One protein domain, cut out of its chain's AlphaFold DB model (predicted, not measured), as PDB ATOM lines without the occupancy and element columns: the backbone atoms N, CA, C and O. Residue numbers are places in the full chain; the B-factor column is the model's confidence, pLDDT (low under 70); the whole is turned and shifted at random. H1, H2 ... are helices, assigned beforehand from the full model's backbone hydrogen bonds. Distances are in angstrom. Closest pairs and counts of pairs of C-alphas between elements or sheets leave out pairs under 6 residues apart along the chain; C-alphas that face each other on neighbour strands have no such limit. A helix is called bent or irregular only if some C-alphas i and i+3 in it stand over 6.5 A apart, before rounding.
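This is residues 2 to 15 and 177 to 242 of the 312 residues of the protein "DUF1254 domain-containing protein" of Cadophora sp. DSE1049 (UniProt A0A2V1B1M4). Three helices form an angular group in which H1 is the shared partner: H3 crosses the last residues of H1 at nearly a right angle, and H4 slants in so that its last residues, 222 to 225, pack on H1. The tiny helix H2 lies off to one side beyond a looping stretch, residues 181 to 192, and the last stretch, residues 226 to 242, has no named element and turns back toward the side where H1 begins. The printed part has 80 residues with four named helices, in the order H1, H2, H3, H4 along the chain, and no named strand; the class is all helix. The whole is compact, with a radius of gyration of the C-alphas of 12.0 A, and the C-alphas span 37 by 32 by 19 A.

H1, residues 2 to 15, touches H3, residues 193 to 204, with residues 10 to 15 alone. The closest C-alphas of the two are those of Gly 14 and Ala 201, 4.8 A apart, and their lines are about perpendicular, at 80 degrees. H4, residues 213 to 225, touches H1 with residues 222 to 225 alone; the closest C-alphas are those of Asn 6 and Thr 222, 5.4 A apart. H1 and H4 run opposite ways at a steep tilt of 62 degrees. H3 and H4 are only just apart, their closest C-alphas being 8.1 A from each other. H2, residues 177 to 180, touches no helix: it is apart from H1 and H4, and only just apart from H3, with the closest C-alphas at 8.1 A. Residues 228 to 229 pair with residues 232 to 233, antiparallel, in stretches too short to be named. In H1 and H3 every O i to N i+4 pair is within hydrogen-bond range; in H4 it is 7 of 9, and H2 is too short for such a pair.

H1 begins at C-alpha 2 at (170.476, 138.484, 217.972) and is 20.0 A long from first to last C-alpha. After the cut, H2 begins at C-alpha 177 at (170.025, 105.676, 222.982). H3 is 16.7 A long. H4 is 19.6 A long and ends at C-alpha 225 at (174.068, 131.768, 215.889); it is irregular, with C-alphas 214 and 217 at 7.1 A, and its line is a rough one.

The two C-alphas farthest apart are those of Ser 189 and Ala 214, at 37.7 A. Residues 16 to 176 are not printed, and C-alphas 15 and 177 are 16.8 A apart across this cut. The link from H2 to H3 is long, with 12 residues, and the link from H3 to H4 is short, with 8. The mean pLDDT of the printed part is 96.6, and no printed residue of this model is under 70.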
ATOM      1  N   CYS A   2     170.726 139.735 218.723       84.56
ATOM      2  CA  CYS A   2     170.476 138.484 217.972       84.56
ATOM      3  C   CYS A   2     170.920 137.192 218.684       84.56
ATOM      4  O   CYS A   2     170.159 136.236 218.718       84.56
ATOM      5  N   ALA A   3     172.104 137.157 219.308       93.25
ATOM      6  CA  ALA A   3     172.604 135.932 219.947       93.25
ATOM      7  C   ALA A   3     171.734 135.444 221.123       93.25
ATOM      8  O   ALA A   3     171.563 134.241 221.294       93.25
ATOM      9  N   GLN A   4     171.150 136.360 221.907       97.62
ATOM     10  CA  GLN A   4     170.257 135.991 223.010       97.62
ATOM     11  C   GLN A   4     168.928 135.436 222.483       97.62
ATOM     12  O   GLN A   4     168.461 134.413 222.970       97.62
ATOM     13  N   SER A   5     168.340 136.070 221.465       97.56
ATOM     14  CA  SER A   5     167.113 135.574 220.827       97.56
ATOM     15  C   SER A   5     167.331 134.223 220.138       97.56
ATOM     16  O   SER A   5     166.493 133.333 220.266       97.56
ATOM     17  N   ASN A   6     168.480 134.031 219.483       98.25
ATOM     18  CA  ASN A   6     168.866 132.746 218.901       98.25
ATOM     19  C   ASN A   6     168.976 131.661 219.979       98.25
ATOM     20  O   ASN A   6     168.511 130.544 219.776       98.25
ATOM     21  N   LEU A   7     169.557 131.993 221.136       98.31
ATOM     22  CA  LEU A   7     169.672 131.084 222.274       98.31
ATOM     23  C   LEU A   7     168.299 130.693 222.844       98.31
ATOM     24  O   LEU A   7     168.074 129.514 223.111       98.31
ATOM     25  N   THR A   8     167.367 131.647 222.965       98.50
ATOM     26  CA  THR A   8     165.964 131.363 223.317       98.50
ATOM     27  C   THR A   8     165.342 130.391 222.323       98.50
ATOM     28  O   THR A   8     164.817 129.360 222.737       98.50
ATOM     29  N   PHE A   9     165.460 130.660 221.019       98.50
ATOM     30  CA  PHE A   9     164.930 129.768 219.991       98.50
ATOM     31  C   PHE A   9     165.559 128.370 220.056       98.50
ATOM     32  O   PHE A   9     164.846 127.373 219.979       98.50
ATOM     33  N   ALA A  10     166.877 128.269 220.238       98.44
ATOM     34  CA  ALA A  10     167.570 126.986 220.329       98.44
ATOM     35  C   ALA A  10     167.109 126.160 221.540       98.44
ATOM     36  O   ALA A  10     166.947 124.945 221.422       98.44
ATOM     37  N   TYR A  11     166.844 126.807 222.679       98.69
ATOM     38  CA  TYR A  11     166.266 126.145 223.848       98.69
ATOM     39  C   TYR A  11     164.834 125.657 223.562       98.69
ATOM     40  O   TYR A  11     164.546 124.477 223.763       98.69
ATOM     41  N   THR A  12     163.971 126.514 223.000       98.31
ATOM     42  CA  THR A  12     162.605 126.163 222.558       98.31
ATOM     43  C   THR A  12     162.612 124.973 221.590       98.31
ATOM     44  O   THR A  12     161.859 124.017 221.769       98.31
ATOM     45  N   TYR A  13     163.499 124.995 220.593       97.81
ATOM     46  CA  TYR A  13     163.647 123.953 219.575       97.81
ATOM     47  C   TYR A  13     164.180 122.630 220.147       97.81
ATOM     48  O   TYR A  13     163.740 121.553 219.739       97.81
ATOM     49  N   GLY A  14     165.128 122.701 221.085       97.69
ATOM     50  CA  GLY A  14     165.784 121.542 221.687       97.69
ATOM     51  C   GLY A  14     164.955 120.827 222.754       97.69
ATOM     52  O   GLY A  14     165.110 119.621 222.945       97.69
ATOM     53  N   TYR A  15     164.054 121.530 223.441       97.75
ATOM     54  CA  TYR A  15     163.322 120.972 224.582       97.75
ATOM     55  C   TYR A  15     162.493 119.711 224.255       97.75
ATOM     56  O   TYR A  15     162.546 118.753 225.029       97.75
ATOM     57  N   LEU A 177     170.877 105.171 221.901       97.56
ATOM     58  CA  LEU A 177     170.025 105.676 222.982       97.56
ATOM     59  C   LEU A 177     170.817 106.043 224.249       97.56
ATOM     60  O   LEU A 177     170.326 106.841 225.046       97.56
ATOM     61  N   LYS A 178     172.065 105.575 224.405       96.88
ATOM     62  CA  LYS A 178     172.942 105.973 225.522       96.88
ATOM     63  C   LYS A 178     173.267 107.463 225.535       96.88
ATOM     64  O   LYS A 178     173.655 107.990 226.576       96.88
ATOM     65  N   ILE A 179     173.074 108.178 224.423       96.75
ATOM     66  CA  ILE A 179     173.198 109.640 224.407       96.75
ATOM     67  C   ILE A 179     172.264 110.309 225.427       96.75
ATOM     68  O   ILE A 179     172.611 111.345 225.991       96.75
ATOM     69  N   PHE A 180     171.108 109.695 225.700       97.25
ATOM     70  CA  PHE A 180     170.138 110.181 226.677       97.25
ATOM     71  C   PHE A 180     170.502 109.806 228.115       97.25
ATOM     72  O   PHE A 180     169.800 110.205 229.029       97.25
ATOM     73  N   GLU A 181     171.594 109.084 228.344       95.50
ATOM     74  CA  GLU A 181     172.113 108.749 229.675       95.50
ATOM     75  C   GLU A 181     173.459 109.434 229.951       95.50
ATOM     76  O   GLU A 181     173.930 109.431 231.087       95.50
ATOM     77  N   ASP A 182     174.081 110.053 228.938       96.81
ATOM     78  CA  ASP A 182     175.393 110.681 229.075       96.81
ATOM     79  C   ASP A 182     175.313 111.933 229.974       96.81
ATOM     80  O   ASP A 182     174.758 112.962 229.561       96.81
ATOM     81  N   PRO A 183     175.935 111.920 231.172       96.25
ATOM     82  CA  PRO A 183     175.909 113.059 232.084       96.25
ATOM     83  C   PRO A 183     176.674 114.272 231.544       96.25
ATOM     84  O   PRO A 183     176.598 115.346 232.129       96.25
ATOM     85  N   LYS A 184     177.447 114.154 230.458       96.50
ATOM     86  CA  LYS A 184     178.084 115.300 229.788       96.50
ATOM     87  C   LYS A 184     177.135 116.028 228.837       96.50
ATOM     88  O   LYS A 184     177.440 117.159 228.461       96.50
ATOM     89  N   ILE A 185     176.039 115.388 228.437       96.62
ATOM     90  CA  ILE A 185     175.071 115.912 227.467       96.62
ATOM     91  C   ILE A 185     173.765 116.270 228.165       96.62
ATOM     92  O   ILE A 185     173.235 117.346 227.922       96.62
ATOM     93  N   MET A 186     173.248 115.393 229.021       97.00
ATOM     94  CA  MET A 186     171.912 115.536 229.592       97.00
ATOM     95  C   MET A 186     171.870 116.485 230.799       97.00
ATOM     96  O   MET A 186     172.860 116.587 231.534       97.00
ATOM     97  N   PRO A 187     170.728 117.157 231.046       96.06
ATOM     98  CA  PRO A 187     170.468 117.837 232.314       96.06
ATOM     99  C   PRO A 187     170.683 116.919 233.521       96.06
ATOM    100  O   PRO A 187     170.304 115.748 233.486       96.06
ATOM    101  N   GLY A 188     171.270 117.447 234.595       94.50
ATOM    102  CA  GLY A 188     171.534 116.677 235.809       94.50
ATOM    103  C   GLY A 188     172.665 117.271 236.641       94.50
ATOM    104  O   GLY A 188     172.819 118.483 236.727       94.50
ATOM    105  N   SER A 189     173.495 116.419 237.241       92.56
ATOM    106  CA  SER A 189     174.560 116.857 238.157       92.56
ATOM    107  C   SER A 189     175.667 117.696 237.509       92.56
ATOM    108  O   SER A 189     176.374 118.406 238.216       92.56
ATOM    109  N   ARG A 190     175.846 117.612 236.182       96.12
ATOM    110  CA  ARG A 190     176.916 118.319 235.452       96.12
ATOM    111  C   ARG A 190     176.435 119.449 234.548       96.12
ATOM    112  O   ARG A 190     177.264 120.244 234.126       96.12
ATOM    113  N   ASN A 191     175.148 119.490 234.214       97.31
ATOM    114  CA  ASN A 191     174.580 120.476 233.297       97.31
ATOM    115  C   ASN A 191     173.270 120.982 233.883       97.31
ATOM    116  O   ASN A 191     172.449 120.177 234.335       97.31
ATOM    117  N   THR A 192     173.031 122.289 233.795       98.06
ATOM    118  CA  THR A 192     171.685 122.817 234.041       98.06
ATOM    119  C   THR A 192     170.702 122.264 233.001       98.06
ATOM    120  O   THR A 192     171.101 121.668 231.992       98.06
ATOM    121  N   LEU A 193     169.401 122.474 233.222       98.00
ATOM    122  CA  LEU A 193     168.374 122.120 232.242       98.00
ATOM    123  C   LEU A 193     168.658 122.758 230.879       98.00
ATOM    124  O   LEU A 193     168.655 122.073 229.860       98.00
ATOM    125  N   GLU A 194     168.954 124.053 230.864       98.56
ATOM    126  CA  GLU A 194     169.225 124.814 229.648       98.56
ATOM    127  C   GLU A 194     170.462 124.308 228.918       98.56
ATOM    128  O   GLU A 194     170.411 124.062 227.713       98.56
ATOM    129  N   GLU A 195     171.565 124.116 229.643       98.44
ATOM    130  CA  GLU A 195     172.809 123.651 229.041       98.44
ATOM    131  C   GLU A 195     172.648 122.243 228.460       98.44
ATOM    132  O   GLU A 195     173.082 121.991 227.334       98.44
ATOM    133  N   GLY A 196     171.988 121.338 229.187       98.56
ATOM    134  CA  GLY A 196     171.780 119.974 228.718       98.56
ATOM    135  C   GLY A 196     170.850 119.896 227.502       98.56
ATOM    136  O   GLY A 196     171.153 119.201 226.531       98.56
ATOM    137  N   VAL A 197     169.763 120.676 227.490       98.69
ATOM    138  CA  VAL A 197     168.867 120.802 226.325       98.69
ATOM    139  C   VAL A 197     169.642 121.269 225.089       98.69
ATOM    140  O   VAL A 197     169.505 120.681 224.015       98.69
ATOM    141  N   LEU A 198     170.490 122.291 225.229       98.75
ATOM    142  CA  LEU A 198     171.261 122.850 224.115       98.75
ATOM    143  C   LEU A 198     172.376 121.908 223.641       98.75
ATOM    144  O   LEU A 198     172.598 121.790 222.435       98.75
ATOM    145  N   LYS A 199     173.047 121.192 224.554       98.62
ATOM    146  CA  LYS A 199     174.039 120.158 224.207       98.62
ATOM    147  C   LYS A 199     173.401 118.998 223.449       98.62
ATOM    148  O   LYS A 199     173.945 118.576 222.427       98.62
ATOM    149  N   LEU A 200     172.249 118.511 223.906       98.31
ATOM    150  CA  LEU A 200     171.509 117.453 223.221       98.31
ATOM    151  C   LEU A 200     171.030 117.913 221.838       98.31
ATOM    152  O   LEU A 200     171.223 117.205 220.849       98.31
ATOM    153  N   ALA A 201     170.466 119.120 221.746       98.06
ATOM    154  CA  ALA A 201     170.062 119.702 220.472       98.06
ATOM    155  C   ALA A 201     171.249 119.831 219.509       98.06
ATOM    156  O   ALA A 201     171.128 119.453 218.348       98.06
ATOM    157  N   ALA A 202     172.419 120.268 219.989       98.19
ATOM    158  CA  ALA A 202     173.622 120.355 219.166       98.19
ATOM    159  C   ALA A 202     174.035 119.000 218.583       98.19
ATOM    160  O   ALA A 202     174.489 118.954 217.442       98.19
ATOM    161  N   LYS A 203     173.886 117.914 219.354       97.31
ATOM    162  CA  LYS A 203     174.222 116.550 218.927       97.31
ATOM    163  C   LYS A 203     173.290 116.012 217.850       97.31
ATOM    164  O   LYS A 203     173.768 115.330 216.954       97.31
ATOM    165  N   LEU A 204     171.996 116.306 217.946       96.06
ATOM    166  CA  LEU A 204     170.978 115.719 217.071       96.06
ATOM    167  C   LEU A 204     170.640 116.590 215.855       96.06
ATOM    168  O   LEU A 204     170.303 116.049 214.807       96.06
ATOM    169  N   ALA A 205     170.737 117.919 215.963       94.00
ATOM    170  CA  ALA A 205     170.353 118.853 214.901       94.00
ATOM    171  C   ALA A 205     171.021 118.619 213.529       94.00
ATOM    172  O   ALA A 205     170.333 118.837 212.534       94.00
ATOM    173  N   PRO A 206     172.294 118.170 213.418       93.06
ATOM    174  CA  PRO A 206     172.914 117.921 212.113       93.06
ATOM    175  C   PRO A 206     172.165 116.906 211.242       93.06
ATOM    176  O   PRO A 206     172.162 117.048 210.024       93.06
ATOM    177  N   ASP A 207     171.515 115.918 211.863       92.69
ATOM    178  CA  ASP A 207     170.774 114.861 211.168       92.69
ATOM    179  C   ASP A 207     169.249 115.020 211.314       92.69
ATOM    180  O   ASP A 207     168.475 114.329 210.654       92.69
ATOM    181  N   ASN A 208     168.794 115.918 212.191       92.75
ATOM    182  CA  ASN A 208     167.400 116.068 212.600       92.75
ATOM    183  C   ASN A 208     166.865 117.459 212.228       92.75
ATOM    184  O   ASN A 208     166.622 118.303 213.089       92.75
ATOM    185  N   GLU A 209     166.730 117.708 210.926       93.50
ATOM    186  CA  GLU A 209     166.225 118.974 210.385       93.50
ATOM    187  C   GLU A 209     164.723 119.185 210.679       93.50
ATOM    188  O   GLU A 209     163.973 118.223 210.875       93.50
ATOM    189  N   PRO A 210     164.223 120.437 210.644       94.81
ATOM    190  CA  PRO A 210     162.789 120.706 210.633       94.81
ATOM    191  C   PRO A 210     162.005 119.903 209.583       94.81
ATOM    192  O   PRO A 210     162.439 119.722 208.437       94.81
ATOM    193  N   ALA A 211     160.794 119.486 209.970       92.25
ATOM    194  CA  ALA A 211     159.838 118.836 209.075       92.25
ATOM    195  C   ALA A 211     159.401 119.770 207.933       92.25
ATOM    196  O   ALA A 211     159.242 119.326 206.797       92.25
ATOM    197  N   VAL A 212     159.256 121.066 208.225       94.12
ATOM    198  CA  VAL A 212     158.948 122.103 207.238       94.12
ATOM    199  C   VAL A 212     160.218 122.451 206.465       94.12
ATOM    200  O   VAL A 212     161.175 122.982 207.025       94.12
ATOM    201  N   ILE A 213     160.235 122.164 205.160       94.25
ATOM    202  CA  ILE A 213     161.415 122.368 204.299       94.25
ATOM    203  C   ILE A 213     161.848 123.838 204.282       94.25
ATOM    204  O   ILE A 213     163.042 124.119 204.381       94.25
ATOM    205  N   ALA A 214     160.883 124.761 204.209       96.38
ATOM    206  CA  ALA A 214     161.138 126.200 204.212       96.38
ATOM    207  C   ALA A 214     161.851 126.680 205.489       96.38
ATOM    208  O   ALA A 214     162.542 127.699 205.455       96.38
ATOM    209  N   ASP A 215     161.757 125.919 206.586       97.19
ATOM    210  CA  ASP A 215     162.360 126.306 207.855       97.19
ATOM    211  C   ASP A 215     163.829 125.930 207.994       97.19
ATOM    212  O   ASP A 215     164.561 126.542 208.770       97.19
ATOM    213  N   ARG A 216     164.292 124.932 207.238       95.62
ATOM    214  CA  ARG A 216     165.597 124.294 207.468       95.62
ATOM    215  C   ARG A 216     166.751 125.286 207.459       95.62
ATOM    216  O   ARG A 216     167.580 125.268 208.369       95.62
ATOM    217  N   SER A 217     166.777 126.178 206.470       97.00
ATOM    218  CA  SER A 217     167.859 127.149 206.309       97.00
ATOM    219  C   SER A 217     167.908 128.157 207.454       97.00
ATOM    220  O   SER A 217     168.967 128.351 208.053       97.00
ATOM    221  N   TRP A 218     166.776 128.785 207.795       97.62
ATOM    222  CA  TRP A 218     166.762 129.814 208.836       97.62
ATOM    223  C   TRP A 218     166.904 129.207 210.236       97.62
ATOM    224  O   TRP A 218     167.599 129.782 211.076       97.62
ATOM    225  N   VAL A 219     166.339 128.016 210.477       97.75
ATOM    226  CA  VAL A 219     166.525 127.274 211.733       97.75
ATOM    227  C   VAL A 219     167.993 126.917 211.906       97.75
ATOM    228  O   VAL A 219     168.570 127.247 212.936       97.75
ATOM    229  N   SER A 220     168.633 126.320 210.896       96.94
ATOM    230  CA  SER A 220     170.059 125.976 210.956       96.94
ATOM    231  C   SER A 220     170.931 127.203 211.248       96.94
ATOM    232  O   SER A 220     171.774 127.158 212.146       96.94
ATOM    233  N   ALA A 221     170.683 128.330 210.572       97.50
ATOM    234  CA  ALA A 221     171.395 129.583 210.829       97.50
ATOM    235  C   ALA A 221     171.169 130.105 212.261       97.50
ATOM    236  O   ALA A 221     172.112 130.545 212.922       97.50
ATOM    237  N   THR A 222     169.938 130.011 212.768       97.94
ATOM    238  CA  THR A 222     169.586 130.426 214.133       97.94
ATOM    239  C   THR A 222     170.287 129.556 215.174       97.94
ATOM    240  O   THR A 222     170.897 130.086 216.102       97.94
ATOM    241  N   LEU A 223     170.274 128.228 215.000       98.06
ATOM    242  CA  LEU A 223     170.959 127.289 215.892       98.06
ATOM    243  C   LEU A 223     172.478 127.530 215.896       98.06
ATOM    244  O   LEU A 223     173.089 127.576 216.964       98.06
ATOM    245  N   GLN A 224     173.084 127.781 214.732       97.31
ATOM    246  CA  GLN A 224     174.501 128.154 214.642       97.31
ATOM    247  C   GLN A 224     174.795 129.469 215.371       97.31
ATOM    248  O   GLN A 224     175.741 129.543 216.156       97.31
ATOM    249  N   GLY A 225     173.955 130.491 215.183       97.31
ATOM    250  CA  GLY A 225     174.068 131.768 215.889       97.31
ATOM    251  C   GLY A 225     173.827 131.670 217.402       97.31
ATOM    252  O   GLY A 225     174.273 132.542 218.145       97.31
ATOM    253  N   ALA A 226     173.154 130.613 217.864       98.12
ATOM    254  CA  ALA A 226     173.004 130.261 219.275       98.12
ATOM    255  C   ALA A 226     174.209 129.486 219.836       98.12
ATOM    256  O   ALA A 226     174.252 129.220 221.034       98.12
ATOM    257  N   GLY A 227     175.185 129.121 218.998       97.69
ATOM    258  CA  GLY A 227     176.380 128.383 219.401       97.69
ATOM    259  C   GLY A 227     176.290 126.863 219.250       97.69
ATOM    260  O   GLY A 227     177.159 126.166 219.775       97.69
ATOM    261  N   LEU A 228     175.278 126.332 218.551       97.88
ATOM    262  CA  LEU A 228     175.200 124.914 218.187       97.88
ATOM    263  C   LEU A 228     175.968 124.704 216.881       97.88
ATOM    264  O   LEU A 228     175.527 125.118 215.812       97.88
ATOM    265  N   ASN A 229     177.128 124.062 216.957       93.69
ATOM    266  CA  ASN A 229     177.997 123.863 215.804       93.69
ATOM    267  C   ASN A 229     178.633 122.468 215.828       93.69
ATOM    268  O   ASN A 229     179.224 122.067 216.832       93.69
ATOM    269  N   LYS A 230     178.527 121.740 214.708       88.94
ATOM    270  CA  LYS A 230     179.165 120.426 214.482       88.94
ATOM    271  C   LYS A 230     179.019 119.448 215.664       88.94
ATOM    272  O   LYS A 230     180.001 118.875 216.126       88.94
ATOM    273  N   GLY A 231     177.807 119.273 216.195       94.44
ATOM    274  CA  GLY A 231     177.596 118.318 217.290       94.44
ATOM    275  C   GLY A 231     178.005 118.822 218.680       94.44
ATOM    276  O   GLY A 231     178.125 118.010 219.603       94.44
ATOM    277  N   SER A 232     178.282 120.119 218.839       96.62
ATOM    278  CA  SER A 232     178.715 120.730 220.100       96.62
ATOM    279  C   SER A 232     177.988 122.044 220.374       96.62
ATOM    280  O   SER A 232     177.628 122.766 219.445       96.62
ATOM    281  N   PHE A 233     177.779 122.349 221.652       98.31
ATOM    282  CA  PHE A 233     177.235 123.624 222.098       98.31
ATOM    283  C   PHE A 233     178.331 124.441 222.782       98.31
ATOM    284  O   PHE A 233     179.011 123.944 223.682       98.31
ATOM    285  N   LYS A 234     178.477 125.701 222.372       97.88
ATOM    286  CA  LYS A 234     179.289 126.702 223.064       97.88
ATOM    287  C   LYS A 234     178.486 127.986 223.191       97.88
ATOM    288  O   LYS A 234     178.244 128.659 222.194       97.88
ATOM    289  N   GLN A 235     178.129 128.339 224.421       97.81
ATOM    290  CA  GLN A 235     177.348 129.539 224.693       97.81
ATOM    291  C   GLN A 235     178.027 130.801 224.111       97.81
ATOM    292  O   GLN A 235     179.207 131.050 224.393       97.81
ATOM    293  N   PRO A 236     177.311 131.618 223.315       97.75
ATOM    294  CA  PRO A 236     177.836 132.882 222.811       97.75
ATOM    295  C   PRO A 236     178.141 133.866 223.950       97.75
ATOM    296  O   PRO A 236     177.389 133.963 224.923       97.75
ATOM    297  N   LYS A 237     179.229 134.637 223.823       96.31
ATOM    298  CA  LYS A 237     179.610 135.655 224.820       96.31
ATOM    299  C   LYS A 237     178.476 136.666 225.035       96.31
ATOM    300  O   LYS A 237     177.850 137.105 224.074       96.31
ATOM    301  N   GLY A 238     178.249 137.056 226.290       95.88
ATOM    302  CA  GLY A 238     177.249 138.069 226.656       95.88
ATOM    303  C   GLY A 238     175.790 137.603 226.563       95.88
ATOM    304  O   GLY A 238     174.892 138.437 226.588       95.88
ATOM    305  N   THR A 239     175.548 136.295 226.444       98.19
ATOM    306  CA  THR A 239     174.207 135.698 226.555       98.19
ATOM    307  C   THR A 239     173.987 135.090 227.938       98.19
ATOM    308  O   THR A 239     174.945 134.859 228.676       98.19
ATOM    309  N   ASN A 240     172.737 134.800 228.286       98.19
ATOM    310  CA  ASN A 240     172.345 134.186 229.550       98.19
ATOM    311  C   ASN A 240     171.346 133.041 229.292       98.19
ATOM    312  O   ASN A 240     170.300 133.251 228.673       98.19
ATOM    313  N   LEU A 241     171.684 131.835 229.763       98.25
ATOM    314  CA  LEU A 241     170.870 130.624 229.602       98.25
ATOM    315  C   LEU A 241     169.526 130.730 230.334       98.25
ATOM    316  O   LEU A 241     168.487 130.478 229.735       98.25
ATOM    317  N   THR A 242     169.529 131.170 231.593       98.06
ATOM    318  CA  THR A 242     168.309 131.352 232.392       98.06
ATOM    319  C   THR A 242     167.384 132.399 231.775       98.06
ATOM    320  O   THR A 242     166.178 132.198 231.687       98.06
TER     321      THR A 242